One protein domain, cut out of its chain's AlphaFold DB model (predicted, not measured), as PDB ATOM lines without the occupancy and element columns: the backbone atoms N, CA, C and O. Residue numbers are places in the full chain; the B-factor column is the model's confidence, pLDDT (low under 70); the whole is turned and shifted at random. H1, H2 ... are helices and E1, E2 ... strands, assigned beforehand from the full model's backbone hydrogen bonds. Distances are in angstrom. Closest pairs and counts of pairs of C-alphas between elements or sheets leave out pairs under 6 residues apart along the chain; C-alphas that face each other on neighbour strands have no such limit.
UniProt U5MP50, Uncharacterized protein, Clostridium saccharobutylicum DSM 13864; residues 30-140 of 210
ATOM      1  N   GLU A  30     117.213 108.450 106.756       55.09
ATOM      2  CA  GLU A  30     117.531 107.600 105.595       55.09
ATOM      3  C   GLU A  30     118.197 106.272 105.994       55.09
ATOM      4  O   GLU A  30     117.803 105.213 105.505       55.09
ATOM      5  N   ASP A  31     119.130 106.300 106.950       64.56
ATOM      6  CA  ASP A  31     119.764 105.091 107.488       64.56
ATOM      7  C   ASP A  31     118.737 104.219 108.225       64.56
ATOM      8  O   ASP A  31     118.759 102.994 108.114       64.56
ATOM      9  N   ASN A  32     117.778 104.836 108.924       63.97
ATOM     10  CA  ASN A  32     116.710 104.114 109.616       63.97
ATOM     11  C   ASN A  32     115.750 103.436 108.623       63.97
ATOM     12  O   ASN A  32     115.374 102.281 108.820       63.97
ATOM     13  N   VAL A  33     115.389 104.106 107.520       65.25
ATOM     14  CA  VAL A  33     114.581 103.498 106.445       65.25
ATOM     15  C   VAL A  33     115.307 102.291 105.840       65.25
ATOM     16  O   VAL A  33     114.705 101.222 105.719       65.25
ATOM     17  N   ASN A  34     116.605 102.420 105.555       81.06
ATOM     18  CA  ASN A  34     117.426 101.320 105.045       81.06
ATOM     19  C   ASN A  34     117.514 100.155 106.042       81.06
ATOM     20  O   ASN A  34     117.334  99.000 105.660       81.06
ATOM     21  N   ILE A  35     117.711 100.432 107.334       87.25
ATOM     22  CA  ILE A  35     117.736  99.414 108.395       87.25
ATOM     23  C   ILE A  35     116.418  98.637 108.447       87.25
ATOM     24  O   ILE A  35     116.413  97.408 108.512       87.25
ATOM     25  N   GLN A  36     115.284  99.337 108.402       91.06
ATOM     26  CA  GLN A  36     113.971  98.703 108.457       91.06
ATOM     27  C   GLN A  36     113.677  97.849 107.219       91.06
ATOM     28  O   GLN A  36     113.024  96.814 107.359       91.06
ATOM     29  N   GLN A  37     114.145  98.255 106.038       92.06
ATOM     30  CA  GLN A  37     114.056  97.452 104.816       92.06
ATOM     31  C   GLN A  37     114.954  96.213 104.897       92.06
ATOM     32  O   GLN A  37     114.491  95.108 104.634       92.06
ATOM     33  N   ILE A  38     116.197  96.368 105.356       93.62
ATOM     34  CA  ILE A  38     117.147  95.257 105.498       93.62
ATOM     35  C   ILE A  38     116.643  94.216 106.496       93.62
ATOM     36  O   ILE A  38     116.725  93.023 106.223       93.62
ATOM     37  N   LYS A  39     116.052  94.634 107.621       95.56
ATOM     38  CA  LYS A  39     115.395  93.689 108.533       95.56
ATOM     39  C   LYS A  39     114.310  92.879 107.815       95.56
ATOM     40  O   LYS A  39     114.240  91.671 107.996       95.56
ATOM     41  N   SER A  40     113.481  93.517 106.986       94.81
ATOM     42  CA  SER A  40     112.459  92.812 106.202       94.81
ATOM     43  C   SER A  40     113.065  91.821 105.201       94.81
ATOM     44  O   SER A  40     112.551  90.713 105.084       94.81
ATOM     45  N   GLU A  41     114.175  92.170 104.546       93.19
ATOM     46  CA  GLU A  41     114.922  91.254 103.670       93.19
ATOM     47  C   GLU A  41     115.502  90.060 104.441       93.19
ATOM     48  O   GLU A  41     115.370  88.920 103.996       93.19
ATOM     49  N   ILE A  42     116.076  90.295 105.629       94.06
ATOM     50  CA  ILE A  42     116.560  89.224 106.515       94.06
ATOM     51  C   ILE A  42     115.428  88.246 106.828       94.06
ATOM     52  O   ILE A  42     115.571  87.043 106.621       94.06
ATOM     53  N   LEU A  43     114.282  88.760 107.270       93.94
ATOM     54  CA  LEU A  43     113.114  87.949 107.610       93.94
ATOM     55  C   LEU A  43     112.601  87.138 106.414       93.94
ATOM     56  O   LEU A  43     112.275  85.963 106.569       93.94
ATOM     57  N   LYS A  44     112.546  87.756 105.228       91.12
ATOM     58  CA  LYS A  44     112.059  87.121 103.999       91.12
ATOM     59  C   LYS A  44     112.877  85.886 103.627       91.12
ATOM     60  O   LYS A  44     112.305  84.909 103.167       91.12
ATOM     61  N   GLN A  45     114.189  85.920 103.844       86.31
ATOM     62  CA  GLN A  45     115.068  84.809 103.480       86.31
ATOM     63  C   GLN A  45     115.255  83.809 104.629       86.31
ATOM     64  O   GLN A  45     115.342  82.612 104.388       86.31
ATOM     65  N   VAL A  46     115.284  84.251 105.888       85.62
ATOM     66  CA  VAL A  46     115.565  83.359 107.028       85.62
ATOM     67  C   VAL A  46     114.324  82.566 107.457       85.62
ATOM     68  O   VAL A  46     114.421  81.365 107.711       85.62
ATOM     69  N   ASN A  47     113.146  83.198 107.509       86.44
ATOM     70  CA  ASN A  47     111.950  82.583 108.097       86.44
ATOM     71  C   ASN A  47     111.365  81.411 107.293       86.44
ATOM     72  O   ASN A  47     110.897  80.474 107.934       86.44
ATOM     73  N   PRO A  48     111.370  81.402 105.944       76.62
ATOM     74  CA  PRO A  48     110.940  80.224 105.186       76.62
ATOM     75  C   PRO A  48     111.892  79.037 105.346       76.62
ATOM     76  O   PRO A  48     111.452  77.892 105.350       76.62
ATOM     77  N   ASN A  49     113.189  79.314 105.505       71.50
ATOM     78  CA  ASN A  49     114.227  78.292 105.600       71.50
ATOM     79  C   ASN A  49     114.350  77.682 107.007       71.50
ATOM     80  O   ASN A  49     114.879  76.583 107.138       71.50
ATOM     81  N   GLN A  50     113.870  78.376 108.050       75.88
ATOM     82  CA  GLN A  50     113.795  77.899 109.441       75.88
ATOM     83  C   GLN A  50     115.036  77.131 109.904       75.88
ATOM     84  O   GLN A  50     114.942  76.041 110.476       75.88
ATOM     85  N   VAL A  51     116.219  77.689 109.656       71.50
ATOM     86  CA  VAL A  51     117.475  77.040 110.034       71.50
ATOM     87  C   VAL A  51     117.481  76.858 111.556       71.50
ATOM     88  O   VAL A  51     117.321  77.818 112.306       71.50
ATOM     89  N   PHE A  52     117.562  75.603 112.007       71.19
ATOM     90  CA  PHE A  52     117.371  75.184 113.409       71.19
ATOM     91  C   PHE A  52     116.008  75.514 114.035       71.19
ATOM     92  O   PHE A  52     115.906  75.703 115.247       71.19
ATOM     93  N   GLY A  53     114.947  75.591 113.232       75.81
ATOM     94  CA  GLY A  53     113.612  75.950 113.712       75.81
ATOM     95  C   GLY A  53     113.513  77.401 114.189       75.81
ATOM     96  O   GLY A  53     112.587  77.749 114.925       75.81
ATOM     97  N   ILE A  54     114.468  78.253 113.806       81.50
ATOM     98  CA  ILE A  54     114.467  79.666 114.172       81.50
ATOM     99  C   ILE A  54     113.489  80.410 113.264       81.50
ATOM    100  O   ILE A  54     113.566  80.339 112.040       81.50
ATOM    101  N   ASN A  55     112.589  81.162 113.889       87.75
ATOM    102  CA  ASN A  55     111.715  82.126 113.236       87.75
ATOM    103  C   ASN A  55     111.995  83.494 113.863       87.75
ATOM    104  O   ASN A  55     111.914  83.626 115.085       87.75
ATOM    105  N   VAL A  56     112.387  84.462 113.041       91.75
ATOM    106  CA  VAL A  56     112.880  85.775 113.460       91.75
ATOM    107  C   VAL A  56     111.797  86.821 113.225       91.75
ATOM    108  O   VAL A  56     111.191  86.883 112.154       91.75
ATOM    109  N   SER A  57     111.574  87.692 114.201       93.38
ATOM    110  CA  SER A  57     110.742  88.881 114.040       93.38
ATOM    111  C   SER A  57     111.582  90.153 113.906       93.38
ATOM    112  O   SER A  57     112.764  90.214 114.245       93.38
ATOM    113  N   LYS A  58     110.956  91.211 113.387       92.06
ATOM    114  CA  LYS A  58     111.639  92.472 113.077       92.06
ATOM    115  C   LYS A  58     112.164  93.186 114.328       92.06
ATOM    116  O   LYS A  58     113.204  93.854 114.272       92.06
ATOM    117  N   ASP A  59     111.437  93.042 115.429       93.19
ATOM    118  CA  ASP A  59     111.732  93.676 116.714       93.19
ATOM    119  C   ASP A  59     112.823  92.929 117.487       93.19
ATOM    120  O   ASP A  59     113.442  93.495 118.383       93.19
ATOM    121  N   GLU A  60     113.116  91.683 117.105       94.44
ATOM    122  CA  GLU A  60     114.190  90.895 117.709       94.44
ATOM    123  C   GLU A  60     115.569  91.145 117.069       94.44
ATOM    124  O   GLU A  60     116.592  90.708 117.599       94.44
ATOM    125  N   LEU A  61     115.616  91.848 115.932       94.44
ATOM    126  CA  LEU A  61     116.862  92.255 115.282       94.44
ATOM    127  C   LEU A  61     117.311  93.626 115.787       94.44
ATOM    128  O   LEU A  61     116.598  94.616 115.629       94.44
ATOM    129  N   GLU A  62     118.527  93.737 116.300       92.56
ATOM    130  CA  GLU A  62     119.084  95.007 116.774       92.56
ATOM    131  C   GLU A  62     120.290  95.397 115.929       92.56
ATOM    132  O   GLU A  62     121.269  94.659 115.857       92.56
ATOM    133  N   PHE A  63     120.220  96.554 115.267       91.19
ATOM    134  CA  PHE A  63     121.318  97.041 114.434       91.19
ATOM    135  C   PHE A  63     122.513  97.439 115.301       91.19
ATOM    136  O   PHE A  63     122.381  98.267 116.198       91.19
ATOM    137  N   GLN A  64     123.672  96.863 115.001       86.31
ATOM    138  CA  GLN A  64     124.913  97.064 115.750       86.31
ATOM    139  C   GLN A  64     125.884  98.011 115.036       86.31
ATOM    140  O   GLN A  64     126.767  98.582 115.672       86.31
ATOM    141  N   GLY A  65     125.723  98.206 113.724       82.81
ATOM    142  CA  GLY A  65     126.556  99.111 112.934       82.81
ATOM    143  C   GLY A  65     126.946  98.556 111.567       82.81
ATOM    144  O   GLY A  65     126.597  97.437 111.183       82.81
ATOM    145  N   GLU A  66     127.695  99.373 110.829       82.69
ATOM    146  CA  GLU A  66     128.392  98.954 109.614       82.69
ATOM    147  C   GLU A  66     129.725  98.294 109.987       82.69
ATOM    148  O   GLU A  66     130.452  98.768 110.859       82.69
ATOM    149  N   THR A  67     130.064  97.210 109.300       68.94
ATOM    150  CA  THR A  67     131.361  96.546 109.398       68.94
ATOM    151  C   THR A  67     131.849  96.172 108.004       68.94
ATOM    152  O   THR A  67     131.065  96.019 107.073       68.94
ATOM    153  N   THR A  68     133.159  96.059 107.825       61.19
ATOM    154  CA  THR A  68     133.752  95.520 106.595       61.19
ATOM    155  C   THR A  68     134.480  94.259 106.996       61.19
ATOM    156  O   THR A  68     135.286  94.274 107.925       61.19
ATOM    157  N   VAL A  69     134.169  93.148 106.346       51.94
ATOM    158  CA  VAL A  69     134.670  91.854 106.782       51.94
ATOM    159  C   VAL A  69     135.588  91.292 105.707       51.94
ATOM    160  O   VAL A  69     135.136  90.721 104.726       51.94
ATOM    161  N   LYS A  70     136.901  91.360 105.955       44.72
ATOM    162  CA  LYS A  70     137.839  90.354 105.439       44.72
ATOM    163  C   LYS A  70     137.749  89.112 106.335       44.72
ATOM    164  O   LYS A  70     138.650  88.858 107.127       44.72
ATOM    165  N   LYS A  71     136.631  88.376 106.305       46.88
ATOM    166  CA  LYS A  71     136.578  87.021 106.891       46.88
ATOM    167  C   LYS A  71     136.862  86.055 105.768       46.88
ATOM    168  O   LYS A  71     135.985  85.698 104.987       46.88
ATOM    169  N   GLU A  72     138.101  85.620 105.730       40.31
ATOM    170  CA  GLU A  72     138.450  84.375 105.080       40.31
ATOM    171  C   GLU A  72     138.080  83.272 106.076       40.31
ATOM    172  O   GLU A  72     138.688  83.145 107.142       40.31
ATOM    173  N   PHE A  73     137.016  82.518 105.793       45.09
ATOM    174  CA  PHE A  73     136.778  81.283 106.526       45.09
ATOM    175  C   PHE A  73     137.731  80.228 105.962       45.09
ATOM    176  O   PHE A  73     137.502  79.674 104.887       45.09
ATOM    177  N   TYR A  74     138.834  79.998 106.671       38.09
ATOM    178  CA  TYR A  74     139.775  78.931 106.349       38.09
ATOM    179  C   TYR A  74     139.262  77.614 106.929       38.09
ATOM    180  O   TYR A  74     139.208  77.445 108.150       38.09
ATOM    181  N   TYR A  75     138.895  76.685 106.049       43.44
ATOM    182  CA  TYR A  75     138.574  75.309 106.416       43.44
ATOM    183  C   TYR A  75     139.760  74.410 106.066       43.44
ATOM    184  O   TYR A  75     140.212  74.379 104.922       43.44
ATOM    185  N   GLU A  76     140.256  73.661 107.048       36.16
ATOM    186  CA  GLU A  76     141.105  72.500 106.786       36.16
ATOM    187  C   GLU A  76     140.194  71.303 106.493       36.16
ATOM    188  O   GLU A  76     139.862  70.519 107.376       36.16
ATOM    189  N   ASP A  77     139.769  71.176 105.241       37.50
ATOM    190  CA  ASP A  77     139.575  69.854 104.651       37.50
ATOM    191  C   ASP A  77     140.699  69.654 103.627       37.50
ATOM    192  O   ASP A  77     141.284  70.625 103.142       37.50
ATOM    193  N   THR A  78     141.009  68.402 103.310       38.62
ATOM    194  CA  THR A  78     142.066  67.892 102.418       38.62
ATOM    195  C   THR A  78     142.224  68.596 101.055       38.62
ATOM    196  O   THR A  78     143.206  68.331 100.365       38.62
ATOM    197  N   ASN A  79     141.337  69.535 100.696       38.88
ATOM    198  CA  ASN A  79     141.351  70.325  99.464       38.88
ATOM    199  C   ASN A  79     141.298  71.866  99.632       38.88
ATOM    200  O   ASN A  79     141.169  72.551  98.621       38.88
ATOM    201  N   TYR A  80     141.429  72.433 100.843       41.97
ATOM    202  CA  TYR A  80     141.538  73.891 101.082       41.97
ATOM    203  C   TYR A  80     140.557  74.760 100.263       41.97
ATOM    204  O   TYR A  80     140.959  75.668  99.528       41.97
ATOM    205  N   THR A  81     139.254  74.510 100.371       38.06
ATOM    206  CA  THR A  81     138.244  75.391  99.773       38.06
ATOM    207  C   THR A  81     138.041  76.620 100.656       38.06
ATOM    208  O   THR A  81     137.318  76.596 101.650       38.06
ATOM    209  N   ASN A  82     138.700  77.718 100.286       39.25
ATOM    210  CA  ASN A  82     138.453  79.029 100.876       39.25
ATOM    211  C   ASN A  82     137.039  79.488 100.515       39.25
ATOM    212  O   ASN A  82     136.714  79.615  99.332       39.25
ATOM    213  N   VAL A  83     136.223  79.814 101.514       43.56
ATOM    214  CA  VAL A  83     135.012  80.604 101.278       43.56
ATOM    215  C   VAL A  83     135.354  82.041 101.608       43.56
ATOM    216  O   VAL A  83     135.302  82.480 102.757       43.56
ATOM    217  N   ASN A  84     135.770  82.756 100.567       43.31
ATOM    218  CA  ASN A  84     135.932  84.195 100.629       43.31
ATOM    219  C   ASN A  84     134.536  84.802 100.767       43.31
ATOM    220  O   ASN A  84     133.758  84.803  99.810       43.31
ATOM    221  N   LEU A  85     134.208  85.309 101.956       50.84
ATOM    222  CA  LEU A  85     133.147  86.302 102.051       50.84
ATOM    223  C   LEU A  85     133.577  87.491 101.189       50.84
ATOM    224  O   LEU A  85     134.750  87.868 101.202       50.84
ATOM    225  N   ALA A  86     132.661  88.014 100.376       47.12
ATOM    226  CA  ALA A  86     132.964  89.111  99.467       47.12
ATOM    227  C   ALA A  86     133.610  90.282 100.231       47.12
ATOM    228  O   ALA A  86     133.206  90.580 101.356       47.12
ATOM    229  N   ASP A  87     134.595  90.944  99.618       64.38
ATOM    230  CA  ASP A  87     135.152  92.207 100.119       64.38
ATOM    231  C   ASP A  87     134.090  93.302  99.953       64.38
ATOM    232  O   ASP A  87     134.051  94.032  98.962       64.38
ATOM    233  N   GLU A  88     133.130  93.323 100.875       65.06
ATOM    234  CA  GLU A  88     132.000  94.237 100.860       65.06
ATOM    235  C   GLU A  88     131.693  94.801 102.249       65.06
ATOM    236  O   GLU A  88     132.064  94.259 103.296       65.06
ATOM    237  N   LYS A  89     130.963  95.917 102.245       78.88
ATOM    238  CA  LYS A  89     130.374  96.495 103.450       78.88
ATOM    239  C   LYS A  89     129.175  95.667 103.896       78.88
ATOM    240  O   LYS A  89     128.300  95.351 103.087       78.88
ATOM    241  N   LEU A  90     129.116  95.390 105.192       80.88
ATOM    242  CA  LEU A  90     128.061  94.630 105.840       80.88
ATOM    243  C   LEU A  90     127.358  95.471 106.900       80.88
ATOM    244  O   LEU A  90     127.997  96.208 107.649       80.88
ATOM    245  N   TYR A  91     126.049  95.299 107.024       88.62
ATOM    246  CA  TYR A  91     125.305  95.742 108.204       88.62
ATOM    247  C   TYR A  91     125.157  94.585 109.181       88.62
ATOM    248  O   TYR A  91     124.683  93.522 108.794       88.62
ATOM    249  N   HIS A  92     125.568  94.789 110.433       87.75
ATOM    250  CA  HIS A  92     125.480  93.789 111.496       87.75
ATOM    251  C   HIS A  92     124.222  94.004 112.336       87.75
ATOM    252  O   HIS A  92     123.923  95.115 112.775       87.75
ATOM    253  N   PHE A  93     123.508  92.912 112.579       91.69
ATOM    254  CA  PHE A  93     122.368  92.829 113.471       91.69
ATOM    255  C   PHE A  93     122.604  91.720 114.495       91.69
ATOM    256  O   PHE A  93     122.932  90.592 114.125       91.69
ATOM    257  N   SER A  94     122.412  92.007 115.777       90.31
ATOM    258  CA  SER A  94     122.302  90.965 116.800       90.31
ATOM    259  C   SER A  94     120.866  90.450 116.865       90.31
ATOM    260  O   SER A  94     119.917  91.179 116.566       90.31
ATOM    261  N   TYR A  95     120.709  89.187 117.260       92.69
ATOM    262  CA  TYR A  95     119.409  88.620 117.593       92.69
ATOM    263  C   TYR A  95     119.216  88.651 119.107       92.69
ATOM    264  O   TYR A  95     119.903  87.945 119.844       92.69
ATOM    265  N   ASN A  96     118.291  89.471 119.598       89.38
ATOM    266  CA  ASN A  96     118.180  89.718 121.036       89.38
ATOM    267  C   ASN A  96     117.671  88.509 121.841       89.38
ATOM    268  O   ASN A  96     117.980  88.387 123.026       89.38
ATOM    269  N   LYS A  97     116.965  87.570 121.198       88.12
ATOM    270  CA  LYS A  97     116.509  86.323 121.826       88.12
ATOM    271  C   LYS A  97     117.658  85.360 122.125       88.12
ATOM    272  O   LYS A  97     117.619  84.652 123.130       88.12
ATOM    273  N   TYR A  98     118.680  85.340 121.270       84.69
ATOM    274  CA  TYR A  98     119.863  84.502 121.438       84.69
ATOM    275  C   TYR A  98     121.113  85.300 121.081       84.69
ATOM    276  O   TYR A  98     121.468  85.422 119.912       84.69
ATOM    277  N   ALA A  99     121.826  85.775 122.105       82.00
ATOM    278  CA  ALA A  99     123.039  86.583 121.949       82.00
ATOM    279  C   ALA A  99     124.170  85.886 121.166       82.00
ATOM    280  O   ALA A  99     125.112  86.533 120.716       82.00
ATOM    281  N   THR A 100     124.085  84.565 120.995       83.38
ATOM    282  CA  THR A 100     125.006  83.774 120.173       83.38
ATOM    283  C   THR A 100     124.754  83.930 118.673       83.38
ATOM    284  O   THR A 100     125.594  83.495 117.890       83.38
ATOM    285  N   ILE A 101     123.632  84.527 118.261       88.88
ATOM    286  CA  ILE A 101     123.214  84.640 116.863       88.88
ATOM    287  C   ILE A 101     123.388  86.074 116.367       88.88
ATOM    288  O   ILE A 101     122.946  87.044 116.984       88.88
ATOM    289  N   SER A 102     124.035  86.206 115.216       88.75
ATOM    290  CA  SER A 102     124.217  87.467 114.503       88.75
ATOM    291  C   SER A 102     123.823  87.314 113.045       88.75
ATOM    292  O   SER A 102     124.096  86.289 112.432       88.75
ATOM    293  N   PHE A 103     123.236  88.358 112.477       91.19
ATOM    294  CA  PHE A 103     122.963  88.469 111.053       91.19
ATOM    295  C   PHE A 103     123.832  89.567 110.460       91.19
ATOM    296  O   PHE A 103     123.958  90.650 111.031       91.19
ATOM    297  N   TYR A 104     124.408  89.307 109.298       88.56
ATOM    298  CA  TYR A 104     125.111  90.306 108.512       88.56
ATOM    299  C   TYR A 104     124.431  90.427 107.161       88.56
ATOM    300  O   TYR A 104     124.062  89.417 106.572       88.56
ATOM    301  N   TYR A 105     124.265  91.644 106.665       89.19
ATOM    302  CA  TYR A 105     123.653  91.895 105.367       89.19
ATOM    303  C   TYR A 105     124.650  92.554 104.422       89.19
ATOM    304  O   TYR A 105     125.167  93.629 104.733       89.19
ATOM    305  N   GLY A 106     124.892  91.923 103.274       85.00
ATOM    306  CA  GLY A 106     125.742  92.432 102.205       85.00
ATOM    307  C   GLY A 106     125.125  93.627 101.501       85.00
ATOM    308  O   GLY A 106     124.105  93.499 100.823       85.00
ATOM    309  N   LEU A 107     125.743  94.806 101.614       81.50
ATOM    310  CA  LEU A 107     125.222  96.000 100.948       81.50
ATOM    311  C   LEU A 107     125.348  95.915  99.423       81.50
ATOM    312  O   LEU A 107     124.540  96.538  98.729       81.50
ATOM    313  N   THR A 108     126.305  95.138  98.908       77.75
ATOM    314  CA  THR A 108     126.514  94.953  97.464       77.75
ATOM    315  C   THR A 108     125.928  93.629  96.993       77.75
ATOM    316  O   THR A 108     125.159  93.616  96.035       77.75
ATOM    317  N   SER A 109     126.246  92.526  97.678       76.25
ATOM    318  CA  SER A 109     125.822  91.179  97.279       76.25
ATOM    319  C   SER A 109     124.352  90.889  97.559       76.25
ATOM    320  O   SER A 109     123.778  90.010  96.915       76.25
ATOM    321  N   LYS A 110     123.758  91.607  98.524       85.06
ATOM    322  CA  LYS A 110     122.422  91.349  99.083       85.06
ATOM    323  C   LYS A 110     122.289  89.984  99.771       85.06
ATOM    324  O   LYS A 110     121.180  89.583 100.116       85.06
ATOM    325  N   CYS A 111     123.407  89.297 100.011       83.56
ATOM    326  CA  CYS A 111     123.437  88.075 100.801       83.56
ATOM    327  C   CYS A 111     123.184  88.375 102.281       83.56
ATOM    328  O   CYS A 111     123.569  89.429 102.797       83.56
ATOM    329  N   ILE A 112     122.596  87.408 102.979       88.50
ATOM    330  CA  ILE A 112     122.477  87.431 104.438       88.50
ATOM    331  C   ILE A 112     123.371  86.348 105.011       88.50
ATOM    332  O   ILE A 112     123.317  85.206 104.579       88.50
ATOM    333  N   TYR A 113     124.154  86.688 106.019       84.69
ATOM    334  CA  TYR A 113     125.023  85.761 106.726       84.69
ATOM    335  C   TYR A 113     124.485  85.612 108.142       84.69
ATOM    336  O   TYR A 113     124.608  86.534 108.944       84.69
ATOM    337  N   MET A 114     123.872  84.479 108.460       88.00
ATOM    338  CA  MET A 114     123.527  84.126 109.831       88.00
ATOM    339  C   MET A 114     124.711  83.404 110.454       88.00
ATOM    340  O   MET A 114     125.154  82.381 109.948       88.00
ATOM    341  N   GLN A 115     125.224  83.930 111.554       84.75
ATOM    342  CA  GLN A 115     126.302  83.333 112.317       84.75
ATOM    343  C   GLN A 115     125.778  82.907 113.684       84.75
ATOM    344  O   GLN A 115     125.158  83.716 114.371       84.75
ATOM    345  N   ILE A 116     126.095  81.685 114.108       82.25
ATOM    346  CA  ILE A 116     125.882  81.212 115.478       82.25
ATOM    347  C   ILE A 116     127.251  80.939 116.095       82.25
ATOM    348  O   ILE A 116     128.035  80.163 115.556       82.25
ATOM    349  N   VAL A 117     127.555  81.574 117.223       75.94
ATOM    350  CA  VAL A 117     128.792  81.350 117.981       75.94
ATOM    351  C   VAL A 117     128.427  80.898 119.387       75.94
ATOM    352  O   VAL A 117     128.097  81.705 120.253       75.94
ATOM    353  N   GLY A 118     128.457  79.587 119.598       72.50
ATOM    354  CA  GLY A 118     128.408  78.967 120.917       72.50
ATOM    355  C   GLY A 118     129.809  78.736 121.485       72.50
ATOM    356  O   GLY A 118     130.812  78.944 120.806       72.50
ATOM    357  N   HIS A 119     129.870  78.262 122.733       66.06
ATOM    358  CA  HIS A 119     131.129  77.953 123.426       66.06
ATOM    359  C   HIS A 119     132.017  76.986 122.622       66.06
ATOM    360  O   HIS A 119     133.204  77.233 122.441       66.06
ATOM    361  N   ASP A 120     131.405  75.941 122.061       68.19
ATOM    362  CA  ASP A 120     132.098  74.871 121.340       68.19
ATOM    363  C   ASP A 120     131.629  74.708 119.893       68.19
ATOM    364  O   ASP A 120     132.011  73.757 119.214       68.19
ATOM    365  N   MET A 121     130.774  75.610 119.416       69.81
ATOM    366  CA  MET A 121     130.064  75.466 118.152       69.81
ATOM    367  C   MET A 121     130.126  76.765 117.361       69.81
ATOM    368  O   MET A 121     129.800  77.823 117.894       69.81
ATOM    369  N   GLN A 122     130.505  76.690 116.089       72.75
ATOM    370  CA  GLN A 122     130.373  77.813 115.166       72.75
ATOM    371  C   GLN A 122     129.589  77.388 113.938       72.75
ATOM    372  O   GLN A 122     129.930  76.395 113.303       72.75
ATOM    373  N   ASP A 123     128.567  78.168 113.620       76.19
ATOM    374  CA  ASP A 123     127.715  78.004 112.456       76.19
ATOM    375  C   ASP A 123     127.757  79.272 111.612       76.19
ATOM    376  O   ASP A 123     127.728  80.380 112.161       76.19
ATOM    377  N   VAL A 124     127.819  79.123 110.295       78.69
ATOM    378  CA  VAL A 124     127.585  80.219 109.360       78.69
ATOM    379  C   VAL A 124     126.684  79.722 108.244       78.69
ATOM    380  O   VAL A 124     127.104  78.906 107.435       78.69
ATOM    381  N   THR A 125     125.484  80.276 108.150       80.38
ATOM    382  CA  THR A 125     124.576  80.088 107.019       80.38
ATOM    383  C   THR A 125     124.567  81.342 106.155       80.38
ATOM    384  O   THR A 125     124.439  82.450 106.668       80.38
ATOM    385  N   ILE A 126     124.685  81.190 104.844       81.06
ATOM    386  CA  ILE A 126     124.581  82.263 103.861       81.06
ATOM    387  C   ILE A 126     123.268  82.069 103.117       81.06
ATOM    388  O   ILE A 126     123.041  80.996 102.575       81.06
ATOM    389  N   PHE A 127     122.431  83.094 103.055       81.88
ATOM    390  CA  PHE A 127     121.198  83.115 102.281       81.88
ATOM    391  C   PHE A 127     121.353  84.053 101.093       81.88
ATOM    392  O   PHE A 127     121.983  85.113 101.208       81.88
ATOM    393  N   LYS A 128     120.773  83.657  99.965       80.06
ATOM    394  CA  LYS A 128     120.684  84.475  98.764       80.06
ATOM    395  C   LYS A 128     119.436  84.094  97.983       80.06
ATOM    396  O   LYS A 128     119.145  82.911  97.835       80.06
ATOM    397  N   ASP A 129     118.723  85.096  97.476       79.88
ATOM    398  CA  ASP A 129     117.539  84.900  96.634       79.88
ATOM    399  C   ASP A 129     116.527  83.931  97.279       79.88
ATOM    400  O   ASP A 129     116.016  83.025  96.629       79.88
ATOM    401  N   GLU A 130     116.289  84.097  98.589       77.88
ATOM    402  CA  GLU A 130     115.368  83.290  99.420       77.88
ATOM    403  C   GLU A 130     115.785  81.829  99.641       77.88
ATOM    404  O   GLU A 130     115.098  81.082 100.336       77.88
ATOM    405  N   ASN A 131     116.952  81.437  99.142       70.06
ATOM    406  CA  ASN A 131     117.520  80.113  99.329       70.06
ATOM    407  C   ASN A 131     118.683  80.166 100.317       70.06
ATOM    408  O   ASN A 131     119.365  81.187 100.457       70.06
ATOM    409  N   ILE A 132     118.948  79.044 100.984       71.44
ATOM    410  CA  ILE A 132     120.254  78.835 101.606       71.44
ATOM    411  C   ILE A 132     121.250  78.736 100.455       71.44
ATOM    412  O   ILE A 132     121.198  77.805  99.658       71.44
ATOM    413  N   TYR A 133     122.111  79.743 100.360       67.88
ATOM    414  CA  TYR A 133     123.328  79.673  99.582       67.88
ATOM    415  C   TYR A 133     124.214  78.680 100.331       67.88
ATOM    416  O   TYR A 133     124.129  77.505 100.046       67.88
ATOM    417  N   ALA A 134     124.976  79.071 101.352       66.19
ATOM    418  CA  ALA A 134     125.958  78.186 101.992       66.19
ATOM    419  C   ALA A 134     125.617  77.857 103.439       66.19
ATOM    420  O   ALA A 134     124.875  78.585 104.089       66.19
ATOM    421  N   TYR A 135     126.259  76.834 103.988       70.00
ATOM    422  CA  TYR A 135     126.197  76.523 105.406       70.00
ATOM    423  C   TYR A 135     127.492  75.860 105.860       70.00
ATOM    424  O   TYR A 135     128.004  74.949 105.203       70.00
ATOM    425  N   PHE A 136     127.994  76.301 107.004       67.69
ATOM    426  CA  PHE A 136     129.244  75.848 107.587       67.69
ATOM    427  C   PHE A 136     129.062  75.573 109.065       67.69
ATOM    428  O   PHE A 136     128.518  76.409 109.778       67.69
ATOM    429  N   PHE A 137     129.602  74.453 109.536       69.75
ATOM    430  CA  PHE A 137     129.502  74.044 110.929       69.75
ATOM    431  C   PHE A 137     130.843  73.554 111.475       69.75
ATOM    432  O   PHE A 137     131.569  72.791 110.835       69.75
ATOM    433  N   LYS A 138     131.160  73.965 112.700       67.25
ATOM    434  CA  LYS A 138     132.305  73.496 113.481       67.25
ATOM    435  C   LYS A 138     131.838  73.120 114.881       67.25
ATOM    436  O   LYS A 138     131.162  73.925 115.516       67.25
ATOM    437  N   ASN A 139     132.274  71.966 115.389       66.81
ATOM    438  CA  ASN A 139     132.103  71.580 116.791       66.81
ATOM    439  C   ASN A 139     133.439  71.124 117.403       66.81
ATOM    440  O   ASN A 139     134.102  70.272 116.813       66.81
ATOM    441  N   THR A 140     133.808  71.682 118.566       62.91
ATOM    442  CA  THR A 140     134.972  71.361 119.427       62.91
ATOM    443  C   THR A 140     136.262  71.039 118.662       62.91
ATOM    444  O   THR A 140     137.089  71.925 118.470       62.91
TER     445      THR A 140
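This is residues 30 to 140 of the 210 residues of an uncharacterized protein of Clostridium saccharobutylicum DSM 13864 (UniProt U5MP50). One twisted sheet of six strands curls round a single helix, H1, on one face. A long loop, residues 69 to 88, reaches away from this body to 26 A from the mean of the C-alphas. The printed part has 111 residues, with H1 followed by E1 to E6, a meander in which each strand is the antiparallel neighbour of the one before, in sheet order E1 - E2 - E3 - E4 - E5 - E6. The class is mixed, helices and strands, in two layers; the whole is compact, with a radius of gyration of the C-alphas of 13.8 A, yet elongated, spanning 46 by 29 by 24 A.

H1, residues 30 to 49, has 14 of 16 O i to N i+4 pairs within hydrogen-bond range. E1, residues 61 to 68, is an edge strand that bends by 60 degrees at residue 65. It forms a hairpin with E2, residues 89 to 95, where N 64 and O 92 are 2.8 A apart. E3, residues 101 to 106, follows, with N 93 and O 103 at 2.8 A. E4, residues 112 to 117, has N 113 2.8 A from O 104. E5, residues 121 to 128, has N 125 2.8 A from O 114. E6, residues 131 to 139, is the other edge strand, with N 124 and O 136 at 2.8 A. H1 is on the sheet; its closest C-alphas to E5 are those of Gln 45 and Phe 127, 6.5 A. E1 and E6 are apart.

H1 begins at C-alpha 30 (117.531, 107.600, 105.595) and is 29.5 A long. E1 measures 19.3 A, E2 19.6 A, E5 23.3 A and E6 24.3 A, ending at C-alpha 139 (132.103, 71.580, 116.791).

The C-alphas of Glu 30 and Thr 78 are the farthest apart, 46.8 A. The printed part has no cut. The links H1 to E1 and E1 to E2 are long. Residues 67 to 88 are among those with pLDDT under 70.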